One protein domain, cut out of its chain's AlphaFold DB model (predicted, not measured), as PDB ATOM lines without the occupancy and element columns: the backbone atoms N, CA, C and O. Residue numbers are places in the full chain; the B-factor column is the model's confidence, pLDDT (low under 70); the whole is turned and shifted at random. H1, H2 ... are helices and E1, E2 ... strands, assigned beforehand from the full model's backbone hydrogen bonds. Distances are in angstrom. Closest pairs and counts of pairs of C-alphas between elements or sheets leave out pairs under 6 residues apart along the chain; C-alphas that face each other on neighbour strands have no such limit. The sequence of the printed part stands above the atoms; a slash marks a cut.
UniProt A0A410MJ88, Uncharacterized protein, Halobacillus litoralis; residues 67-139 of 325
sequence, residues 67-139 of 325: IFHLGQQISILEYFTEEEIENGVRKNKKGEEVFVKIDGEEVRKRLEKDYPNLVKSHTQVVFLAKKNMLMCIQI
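What this domain is: This is residues 67 to 139 of the 325 residues of an uncharacterized protein of Halobacillus litoralis (UniProt A0A410MJ88). A twisted four-stranded sheet with the helix H2 across one face makes the larger end of this domain, and a separate two-stranded hairpin, E3 and E4, makes the other end of its longest axis, with the short helix H1 near the hairpin's base. The 73 printed residues hold two named helices and six named strands, in the order E1 E2 H1 E3 E4 H2 E5 E6. The larger sheet runs E2 E1 E6 E5 and is mixed; E3 and E4 are antiparallel. The class is mixed, helices and strands. The whole is compact, with a radius of gyration of the C-alphas of 12.9 A, yet only just elongated in outline, with spans of 39 by 26 by 20 A.

How they stand to each other: E1, residues 67 to 69, and E2, residues 72 to 75, form an antiparallel hairpin at 156 degrees, with N 67 and O 74 2.8 A apart, within hydrogen-bond range. E6, residues 133 to 138, is parallel to E1 at 35 degrees, with N 68 and O 134 at 2.8 A. E5, residues 123 to 128, forms a hairpin with E6, antiparallel at 153 degrees, with N 126 and O 135 at 2.9 A. The sheet is only just strongly twisted, its C-alphas lying up to 4.4 A off the best plane. H2, residues 104 to 111, is on the sheet at a height of 8.4 A. It is over E6 and only just over E5, where 3 of its 8 C-alphas fall, and it runs across the strands, at 79 degrees to E6 on the local plane. Its closest C-alphas to E5 are those of Gly 104 and Val 125, 4.8 A apart. E3, residues 89 to 93, and E4, residues 96 to 100, form an antiparallel hairpin at 141 degrees, with N 91 and O 98 at 2.9 A. H1, residues 82 to 87, is not on the larger sheet; its closest C-alpha pair with E4 is Asn 87 and Phe 99, 6.7 A apart. H1 and H2 are apart. In H1 and H2 every O i to N i+4 pair is within hydrogen-bond range.

Where its parts are: E1 begins at C-alpha 67, (-31.076, 2.407, -2.441). E3 and E4 are each 12.0 A long from first to last C-alpha, H2 10.5 A, E5 15.9 A and E6 16.3 A. H2 begins at C-alpha 104, (-23.035, -3.960, -5.845), and E6 ends at C-alpha 138, (-20.563, -1.538, 6.986).

The domain as a whole: The two C-alphas farthest apart are those of Gly 71 and Gly 95, 40.7 A. The printed part has no cut. The link from H2 to E5, 11 residues, is long. The mean pLDDT of the printed part is 87.5, and no printed residue is under 70.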
ATOM      1  N   ILE A  67     -32.187   2.501  -3.377       92.19
ATOM      2  CA  ILE A  67     -31.076   2.407  -2.441       92.19
ATOM      3  C   ILE A  67     -31.567   2.927  -1.097       92.19
ATOM      4  O   ILE A  67     -32.038   4.056  -0.991       92.19
ATOM      5  N   PHE A  68     -31.441   2.110  -0.063       87.19
ATOM      6  CA  PHE A  68     -31.682   2.502   1.308       87.19
ATOM      7  C   PHE A  68     -30.352   2.816   1.994       87.19
ATOM      8  O   PHE A  68     -29.520   1.929   2.215       87.19
ATOM      9  N   HIS A  69     -30.135   4.091   2.313       84.38
ATOM     10  CA  HIS A  69     -28.916   4.555   2.967       84.38
ATOM     11  C   HIS A  69     -29.228   5.666   3.969       84.38
ATOM     12  O   HIS A  69     -29.905   6.628   3.629       84.38
ATOM     13  N   LEU A  70     -28.749   5.528   5.213       74.44
ATOM     14  CA  LEU A  70     -28.979   6.498   6.296       74.44
ATOM     15  C   LEU A  70     -30.465   6.884   6.449       74.44
ATOM     16  O   LEU A  70     -30.797   8.046   6.673       74.44
ATOM     17  N   GLY A  71     -31.357   5.892   6.329       72.50
ATOM     18  CA  GLY A  71     -32.813   6.057   6.436       72.50
ATOM     19  C   GLY A  71     -33.464   6.831   5.291       72.50
ATOM     20  O   GLY A  71     -34.647   7.148   5.353       72.50
ATOM     21  N   GLN A  72     -32.712   7.124   4.232       80.62
ATOM     22  CA  GLN A  72     -33.236   7.694   3.002       80.62
ATOM     23  C   GLN A  72     -33.485   6.582   1.987       80.62
ATOM     24  O   GLN A  72     -32.655   5.687   1.815       80.62
ATOM     25  N   GLN A  73     -34.627   6.663   1.305       87.44
ATOM     26  CA  GLN A  73     -34.893   5.900   0.091       87.44
ATOM     27  C   GLN A  73     -34.500   6.761  -1.104       87.44
ATOM     28  O   GLN A  73     -35.103   7.805  -1.340       87.44
ATOM     29  N   ILE A  74     -33.481   6.324  -1.828       91.50
ATOM     30  CA  ILE A  74     -32.912   7.033  -2.968       91.50
ATOM     31  C   ILE A  74     -33.220   6.221  -4.219       91.50
ATOM     32  O   ILE A  74     -32.978   5.012  -4.245       91.50
ATOM     33  N   SER A  75     -33.775   6.845  -5.257       92.94
ATOM     34  CA  SER A  75     -34.088   6.103  -6.480       92.94
ATOM     35  C   SER A  75     -32.798   5.619  -7.144       92.94
ATOM     36  O   SER A  75     -31.817   6.360  -7.221       92.94
ATOM     37  N   ILE A  76     -32.790   4.395  -7.690       93.50
ATOM     38  CA  ILE A  76     -31.642   3.915  -8.475       93.50
ATOM     39  C   ILE A  76     -31.350   4.829  -9.678       93.50
ATOM     40  O   ILE A  76     -30.195   4.950 -10.093       93.50
ATOM     41  N   LEU A  77     -32.378   5.523 -10.184       93.88
ATOM     42  CA  LEU A  77     -32.295   6.433 -11.326       93.88
ATOM     43  C   LEU A  77     -31.498   7.711 -11.045       93.88
ATOM     44  O   LEU A  77     -31.048   8.373 -11.976       93.88
ATOM     45  N   GLU A  78     -31.275   8.050  -9.774       94.00
ATOM     46  CA  GLU A  78     -30.395   9.165  -9.406       94.00
ATOM     47  C   GLU A  78     -28.927   8.854  -9.717       94.00
ATOM     48  O   GLU A  78     -28.139   9.758  -9.991       94.00
ATOM     49  N   TYR A  79     -28.566   7.567  -9.731       93.44
ATOM     50  CA  TYR A  79     -27.199   7.119  -9.973       93.44
ATOM     51  C   TYR A  79     -27.011   6.420 -11.308       93.44
ATOM     52  O   TYR A  79     -25.880   6.396 -11.787       93.44
ATOM     53  N   PHE A  80     -28.056   5.847 -11.906       93.94
ATOM     54  CA  PHE A  80     -27.984   5.075 -13.146       93.94
ATOM     55  C   PHE A  80     -29.070   5.503 -14.127       93.94
ATOM     56  O   PHE A  80     -30.216   5.706 -13.752       93.94
ATOM     57  N   THR A  81     -28.724   5.607 -15.405       92.75
ATOM     58  CA  THR A  81     -29.720   5.871 -16.455       92.75
ATOM     59  C   THR A  81     -30.549   4.622 -16.766       92.75
ATOM     60  O   THR A  81     -30.094   3.501 -16.539       92.75
ATOM     61  N   GLU A  82     -31.741   4.798 -17.345       92.50
ATOM     62  CA  GLU A  82     -32.595   3.681 -17.790       92.50
ATOM     63  C   GLU A  82     -31.835   2.739 -18.741       92.50
ATOM     64  O   GLU A  82     -31.833   1.522 -18.551       92.50
ATOM     65  N   GLU A  83     -31.076   3.304 -19.690       89.06
ATOM     66  CA  GLU A  83     -30.240   2.535 -20.620       89.06
ATOM     67  C   GLU A  83     -29.176   1.691 -19.903       89.06
ATOM     68  O   GLU A  83     -28.891   0.571 -20.334       89.06
ATOM     69  N   GLU A  84     -28.575   2.211 -18.828       90.94
ATOM     70  CA  GLU A  84     -27.569   1.493 -18.036       90.94
ATOM     71  C   GLU A  84     -28.179   0.373 -17.196       90.94
ATOM     72  O   GLU A  84     -27.519  -0.643 -16.977       90.94
ATOM     73  N   ILE A  85     -29.416   0.541 -16.726       89.50
ATOM     74  CA  ILE A  85     -30.129  -0.490 -15.967       89.50
ATOM     75  C   ILE A  85     -30.504  -1.653 -16.889       89.50
ATOM     76  O   ILE A  85     -30.276  -2.808 -16.537       89.50
ATOM     77  N   GLU A  86     -31.002  -1.359 -18.091       87.75
ATOM     78  CA  GLU A  86     -31.398  -2.386 -19.060       87.75
ATOM     79  C   GLU A  86     -30.198  -3.093 -19.706       87.75
ATOM     80  O   GLU A  86     -30.173  -4.320 -19.815       87.75
ATOM     81  N   ASN A  87     -29.191  -2.328 -20.137       87.94
ATOM     82  CA  ASN A  87     -28.098  -2.849 -20.965       87.94
ATOM     83  C   ASN A  87     -26.793  -3.070 -20.189       87.94
ATOM     84  O   ASN A  87     -25.894  -3.751 -20.683       87.94
ATOM     85  N   GLY A  88     -26.670  -2.524 -18.979       87.25
ATOM     86  CA  GLY A  88     -25.432  -2.485 -18.206       87.25
ATOM     87  C   GLY A  88     -24.601  -1.220 -18.453       87.25
ATOM     88  O   GLY A  88     -24.844  -0.425 -19.360       87.25
ATOM     89  N   VAL A  89     -23.560  -1.037 -17.643       87.56
ATOM     90  CA  VAL A  89     -22.658   0.119 -17.714       87.56
ATOM     91  C   VAL A  89     -21.583  -0.124 -18.766       87.56
ATOM     92  O   VAL A  89     -20.906  -1.159 -18.755       87.56
ATOM     93  N   ARG A  90     -21.367   0.857 -19.649       87.19
ATOM     94  CA  ARG A  90     -20.278   0.819 -20.636       87.19
ATOM     95  C   ARG A  90     -18.924   0.875 -19.935       87.19
ATOM     96  O   ARG A  90     -18.605   1.842 -19.243       87.19
ATOM     97  N   LYS A  91     -18.093  -0.145 -20.146       85.88
ATOM     98  CA  LYS A  91     -16.706  -0.186 -19.672       85.88
ATOM     99  C   LYS A  91     -15.777  -0.513 -20.834       85.88
ATOM    100  O   LYS A  91     -15.997  -1.467 -21.573       85.88
ATOM    101  N   ASN A  92     -14.698   0.255 -20.961       81.31
ATOM    102  CA  ASN A  92     -13.646  -0.055 -21.919       81.31
ATOM    103  C   ASN A  92     -12.722  -1.118 -21.311       81.31
ATOM    104  O   ASN A  92     -12.021  -0.860 -20.327       81.31
ATOM    105  N   LYS A  93     -12.742  -2.328 -21.872       77.19
ATOM    106  CA  LYS A  93     -11.809  -3.398 -21.511       77.19
ATOM    107  C   LYS A  93     -10.952  -3.703 -22.730       77.19
ATOM    108  O   LYS A  93     -11.434  -4.245 -23.711       77.19
ATOM    109  N   LYS A  94      -9.655  -3.392 -22.636       75.25
ATOM    110  CA  LYS A  94      -8.651  -3.694 -23.675       75.25
ATOM    111  C   LYS A  94      -8.981  -3.116 -25.068       75.25
ATOM    112  O   LYS A  94      -8.608  -3.716 -26.068       75.25
ATOM    113  N   GLY A  95      -9.626  -1.949 -25.137       75.44
ATOM    114  CA  GLY A  95      -9.938  -1.275 -26.403       75.44
ATOM    115  C   GLY A  95     -11.285  -1.659 -27.017       75.44
ATOM    116  O   GLY A  95     -11.661  -1.062 -28.019       75.44
ATOM    117  N   GLU A  96     -12.024  -2.588 -26.404       76.94
ATOM    118  CA  GLU A  96     -13.398  -2.926 -26.779       76.94
ATOM    119  C   GLU A  96     -14.383  -2.354 -25.750       76.94
ATOM    120  O   GLU A  96     -14.170  -2.437 -24.531       76.94
ATOM    121  N   GLU A  97     -15.465  -1.749 -26.242       79.56
ATOM    122  CA  GLU A  97     -16.586  -1.325 -25.405       79.56
ATOM    123  C   GLU A  97     -17.417  -2.549 -25.029       79.56
ATOM    124  O   GLU A  97     -18.060  -3.171 -25.873       79.56
ATOM    125  N   VAL A  98     -17.398  -2.899 -23.744       86.56
ATOM    126  CA  VAL A  98     -18.185  -4.003 -23.202       86.56
ATOM    127  C   VAL A  98     -19.191  -3.436 -22.215       86.56
ATOM    128  O   VAL A  98     -18.836  -2.685 -21.302       86.56
ATOM    129  N   PHE A  99     -20.450  -3.820 -22.378       85.50
ATOM    130  CA  PHE A  99     -21.489  -3.545 -21.400       85.50
ATOM    131  C   PHE A  99     -21.395  -4.563 -20.264       85.50
ATOM    132  O   PHE A  99     -21.394  -5.773 -20.489       85.50
ATOM    133  N   VAL A 100     -21.256  -4.070 -19.036       86.75
ATOM    134  CA  VAL A 100     -21.152  -4.902 -17.835       86.75
ATOM    135  C   VAL A 100     -22.385  -4.656 -16.982       86.75
ATOM    136  O   VAL A 100     -22.680  -3.505 -16.667       86.75
ATOM    137  N   LYS A 101     -23.091  -5.726 -16.595       88.62
ATOM    138  CA  LYS A 101     -24.230  -5.631 -15.670       88.62
ATOM    139  C   LYS A 101     -23.828  -4.868 -14.404       88.62
ATOM    140  O   LYS A 101     -22.703  -5.014 -13.923       88.62
ATOM    141  N   ILE A 102     -24.752  -4.061 -13.892       89.62
ATOM    142  CA  ILE A 102     -24.555  -3.334 -12.640       89.62
ATOM    143  C   ILE A 102     -24.464  -4.360 -11.509       89.62
ATOM    144  O   ILE A 102     -25.335  -5.214 -11.366       89.62
ATOM    145  N   ASP A 103     -23.396  -4.273 -10.724       90.12
ATOM    146  CA  ASP A 103     -23.192  -5.056  -9.513       90.12
ATOM    147  C   ASP A 103     -23.129  -4.132  -8.287       90.12
ATOM    148  O   ASP A 103     -23.111  -2.902  -8.400       90.12
ATOM    149  N   GLY A 104     -23.095  -4.723  -7.092       89.19
ATOM    150  CA  GLY A 104     -23.035  -3.960  -5.845       89.19
ATOM    151  C   GLY A 104     -21.806  -3.044  -5.731       89.19
ATOM    152  O   GLY A 104     -21.896  -1.978  -5.127       89.19
ATOM    153  N   GLU A 105     -20.671  -3.405  -6.338       90.38
ATOM    154  CA  GLU A 105     -19.460  -2.571  -6.312       90.38
ATOM    155  C   GLU A 105     -19.606  -1.331  -7.201       90.38
ATOM    156  O   GLU A 105     -19.142  -0.251  -6.834       90.38
ATOM    157  N   GLU A 106     -20.267  -1.454  -8.353       91.38
ATOM    158  CA  GLU A 106     -20.575  -0.306  -9.203       91.38
ATOM    159  C   GLU A 106     -21.534   0.662  -8.501       91.38
ATOM    160  O   GLU A 106     -21.295   1.871  -8.519       91.38
ATOM    161  N   VAL A 107     -22.563   0.142  -7.820       92.25
ATOM    162  CA  VAL A 107     -23.480   0.951  -6.995       92.25
ATOM    163  C   VAL A 107     -22.708   1.683  -5.897       92.25
ATOM    164  O   VAL A 107     -22.787   2.909  -5.806       92.25
ATOM    165  N   ARG A 108     -21.896   0.959  -5.113       94.06
ATOM    166  CA  ARG A 108     -21.062   1.535  -4.046       94.06
ATOM    167  C   ARG A 108     -20.172   2.659  -4.574       94.06
ATOM    168  O   ARG A 108     -20.117   3.726  -3.980       94.06
ATOM    169  N   LYS A 109     -19.494   2.435  -5.704       92.94
ATOM    170  CA  LYS A 109     -18.579   3.412  -6.308       92.94
ATOM    171  C   LYS A 109     -19.289   4.694  -6.752       92.94
ATOM    172  O   LYS A 109     -18.685   5.764  -6.696       92.94
ATOM    173  N   ARG A 110     -20.532   4.605  -7.244       92.62
ATOM    174  CA  ARG A 110     -21.313   5.800  -7.599       92.62
ATOM    175  C   ARG A 110     -21.759   6.554  -6.346       92.62
ATOM    176  O   ARG A 110     -21.538   7.758  -6.300       92.62
ATOM    177  N   LEU A 111     -22.255   5.842  -5.333       91.06
ATOM    178  CA  LEU A 111     -22.660   6.423  -4.047       91.06
ATOM    179  C   LEU A 111     -21.495   7.061  -3.275       91.06
ATOM    180  O   LEU A 111     -21.681   8.088  -2.641       91.06
ATOM    181  N   GLU A 112     -20.286   6.494  -3.341       90.12
ATOM    182  CA  GLU A 112     -19.090   7.000  -2.640       90.12
ATOM    183  C   GLU A 112     -18.750   8.460  -2.994       90.12
ATOM    184  O   GLU A 112     -18.109   9.153  -2.208       90.12
ATOM    185  N   LYS A 113     -19.200   8.954  -4.159       88.62
ATOM    186  CA  LYS A 113     -19.028  10.361  -4.553       88.62
ATOM    187  C   LYS A 113     -19.799  11.323  -3.650       88.62
ATOM    188  O   LYS A 113     -19.287  12.402  -3.361       88.62
ATOM    189  N   ASP A 114     -20.990  10.917  -3.228       86.50
ATOM    190  CA  ASP A 114     -21.888  11.718  -2.395       86.50
ATOM    191  C   ASP A 114     -21.765  11.335  -0.911       86.50
ATOM    192  O   ASP A 114     -21.966  12.169  -0.028       86.50
ATOM    193  N   TYR A 115     -21.341  10.096  -0.636       85.69
ATOM    194  CA  TYR A 115     -21.151   9.528   0.698       85.69
ATOM    195  C   TYR A 115     -19.725   8.965   0.861       85.69
ATOM    196  O   TYR A 115     -19.506   7.758   0.696       85.69
ATOM    197  N   PRO A 116     -18.732   9.806   1.223       82.06
ATOM    198  CA  PRO A 116     -17.323   9.399   1.321       82.06
ATOM    199  C   PRO A 116     -17.046   8.260   2.315       82.06
ATOM    200  O   PRO A 116     -16.028   7.582   2.222       82.06
ATOM    201  N   ASN A 117     -17.962   8.007   3.255       77.81
ATOM    202  CA  ASN A 117     -17.878   6.916   4.228       77.81
ATOM    203  C   ASN A 117     -18.102   5.515   3.620       77.81
ATOM    204  O   ASN A 117     -17.890   4.518   4.312       77.81
ATOM    205  N   LEU A 118     -18.515   5.405   2.351       85.62
ATOM    206  CA  LEU A 118     -18.769   4.131   1.662       85.62
ATOM    207  C   LEU A 118     -17.497   3.506   1.068       85.62
ATOM    208  O   LEU A 118     -17.449   3.106  -0.101       85.62
ATOM    209  N   VAL A 119     -16.455   3.399   1.894       85.69
ATOM    210  CA  VAL A 119     -15.121   2.938   1.494       85.69
ATOM    211  C   VAL A 119     -15.157   1.475   1.048       85.69
ATOM    212  O   VAL A 119     -15.684   0.606   1.748       85.69
ATOM    213  N   LYS A 120     -14.521   1.178  -0.093       87.31
ATOM    214  CA  LYS A 120     -14.511  -0.154  -0.729       87.31
ATOM    215  C   LYS A 120     -14.204  -1.316   0.212       87.31
ATOM    216  O   LYS A 120     -14.821  -2.368   0.111       87.31
ATOM    217  N   SER A 121     -13.215  -1.169   1.092       85.25
ATOM    218  CA  SER A 121     -12.781  -2.291   1.928       85.25
ATOM    219  C   SER A 121     -13.646  -2.534   3.163       85.25
ATOM    220  O   SER A 121     -13.375  -3.482   3.891       85.25
ATOM    221  N   HIS A 122     -14.637  -1.681   3.408       85.50
ATOM    222  CA  HIS A 122     -15.464  -1.685   4.616       85.50
ATOM    223  C   HIS A 122     -16.957  -1.566   4.312       85.50
ATOM    224  O   HIS A 122     -17.758  -1.511   5.236       85.50
ATOM    225  N   THR A 123     -17.338  -1.524   3.036       89.75
ATOM    226  CA  THR A 123     -18.728  -1.383   2.604       89.75
ATOM    227  C   THR A 123     -19.068  -2.467   1.599       89.75
ATOM    228  O   THR A 123     -18.411  -2.582   0.564       89.75
ATOM    229  N   GLN A 124     -20.139  -3.206   1.866       90.69
ATOM    230  CA  GLN A 124     -20.728  -4.147   0.926       90.69
ATOM    231  C   GLN A 124     -22.157  -3.718   0.592       90.69
ATOM    232  O   GLN A 124     -22.928  -3.366   1.478       90.69
ATOM    233  N   VAL A 125     -22.516  -3.742  -0.691       91.62
ATOM    234  CA  VAL A 125     -23.898  -3.504  -1.124       91.62
ATOM    235  C   VAL A 125     -24.620  -4.838  -1.208       91.62
ATOM    236  O   VAL A 125     -24.180  -5.747  -1.916       91.62
ATOM    237  N   VAL A 126     -25.729  -4.937  -0.488       91.38
ATOM    238  CA  VAL A 126     -26.624  -6.094  -0.476       91.38
ATOM    239  C   VAL A 126     -27.875  -5.740  -1.253       91.38
ATOM    240  O   VAL A 126     -28.438  -4.666  -1.054       91.38
ATOM    241  N   PHE A 127     -28.319  -6.643  -2.120       91.56
ATOM    242  CA  PHE A 127     -29.617  -6.539  -2.776       91.56
ATOM    243  C   PHE A 127     -30.594  -7.510  -2.133       91.56
ATOM    244  O   PHE A 127     -30.327  -8.705  -2.052       91.56
ATOM    245  N   LEU A 128     -31.723  -6.976  -1.686       89.50
ATOM    246  CA  LEU A 128     -32.814  -7.724  -1.084       89.50
ATOM    247  C   LEU A 128     -33.949  -7.791  -2.102       89.50
ATOM    248  O   LEU A 128     -34.800  -6.896  -2.156       89.50
ATOM    249  N   ALA A 129     -33.958  -8.850  -2.916       86.50
ATOM    250  CA  ALA A 129     -34.822  -8.942  -4.092       86.50
ATOM    251  C   ALA A 129     -36.309  -8.838  -3.724       86.50
ATOM    252  O   ALA A 129     -37.070  -8.137  -4.387       86.50
ATOM    253  N   LYS A 130     -36.716  -9.439  -2.598       85.38
ATOM    254  CA  LYS A 130     -38.102  -9.379  -2.092       85.38
ATOM    255  C   LYS A 130     -38.611  -7.964  -1.809       85.38
ATOM    256  O   LYS A 130     -39.818  -7.748  -1.822       85.38
ATOM    257  N   LYS A 131     -37.710  -7.027  -1.503       86.12
ATOM    258  CA  LYS A 131     -38.028  -5.617  -1.232       86.12
ATOM    259  C   LYS A 131     -37.629  -4.697  -2.390       86.12
ATOM    260  O   LYS A 131     -37.848  -3.498  -2.278       86.12
ATOM    261  N   ASN A 132     -37.043  -5.239  -3.462       90.44
ATOM    262  CA  ASN A 132     -36.440  -4.482  -4.561       90.44
ATOM    263  C   ASN A 132     -35.485  -3.373  -4.069       90.44
ATOM    264  O   ASN A 132     -35.473  -2.253  -4.576       90.44
ATOM    265  N   MET A 133     -34.716  -3.689  -3.025       90.38
ATOM    266  CA  MET A 133     -33.981  -2.708  -2.231       90.38
ATOM    267  C   MET A 133     -32.494  -3.043  -2.192       90.38
ATOM    268  O   MET A 133     -32.118  -4.189  -1.943       90.38
ATOM    269  N   LEU A 134     -31.650  -2.034  -2.382       92.19
ATOM    270  CA  LEU A 134     -30.212  -2.108  -2.154       92.19
ATOM    271  C   LEU A 134     -29.880  -1.465  -0.817       92.19
ATOM    272  O   LEU A 134     -30.437  -0.426  -0.485       92.19
ATOM    273  N   MET A 135     -28.936  -2.027  -0.075       89.69
ATOM    274  CA  MET A 135     -28.494  -1.442   1.185       89.69
ATOM    275  C   MET A 135     -26.978  -1.509   1.318       89.69
ATOM    276  O   MET A 135     -26.358  -2.530   1.016       89.69
ATOM    277  N   CYS A 136     -26.384  -0.402   1.761       88.31
ATOM    278  CA  CYS A 136     -24.958  -0.313   2.051       88.31
ATOM    279  C   CYS A 136     -24.693  -0.765   3.485       88.31
ATOM    280  O   CYS A 136     -25.144  -0.125   4.434       88.31
ATOM    281  N   ILE A 137     -23.933  -1.843   3.626       87.69
ATOM    282  CA  ILE A 137     -23.623  -2.483   4.899       87.69
ATOM    283  C   ILE A 137     -22.161  -2.238   5.251       87.69
ATOM    284  O   ILE A 137     -21.274  -2.503   4.436       87.69
ATOM    285  N   GLN A 138     -21.913  -1.732   6.462       84.12
ATOM    286  CA  GLN A 138     -20.563  -1.538   6.986       84.12
ATOM    287  C   GLN A 138     -20.064  -2.824   7.651       84.12
ATOM    288  O   GLN A 138     -20.587  -3.238   8.686       84.12
ATOM    289  N   ILE A 139     -19.037  -3.435   7.060       84.94
ATOM    290  CA  ILE A 139     -18.475  -4.711   7.518       84.94
ATOM    291  C   ILE A 139     -17.272  -4.489   8.443       84.94
ATOM    292  O   ILE A 139     -16.367  -3.706   8.136       84.94
TER     293      ILE A 139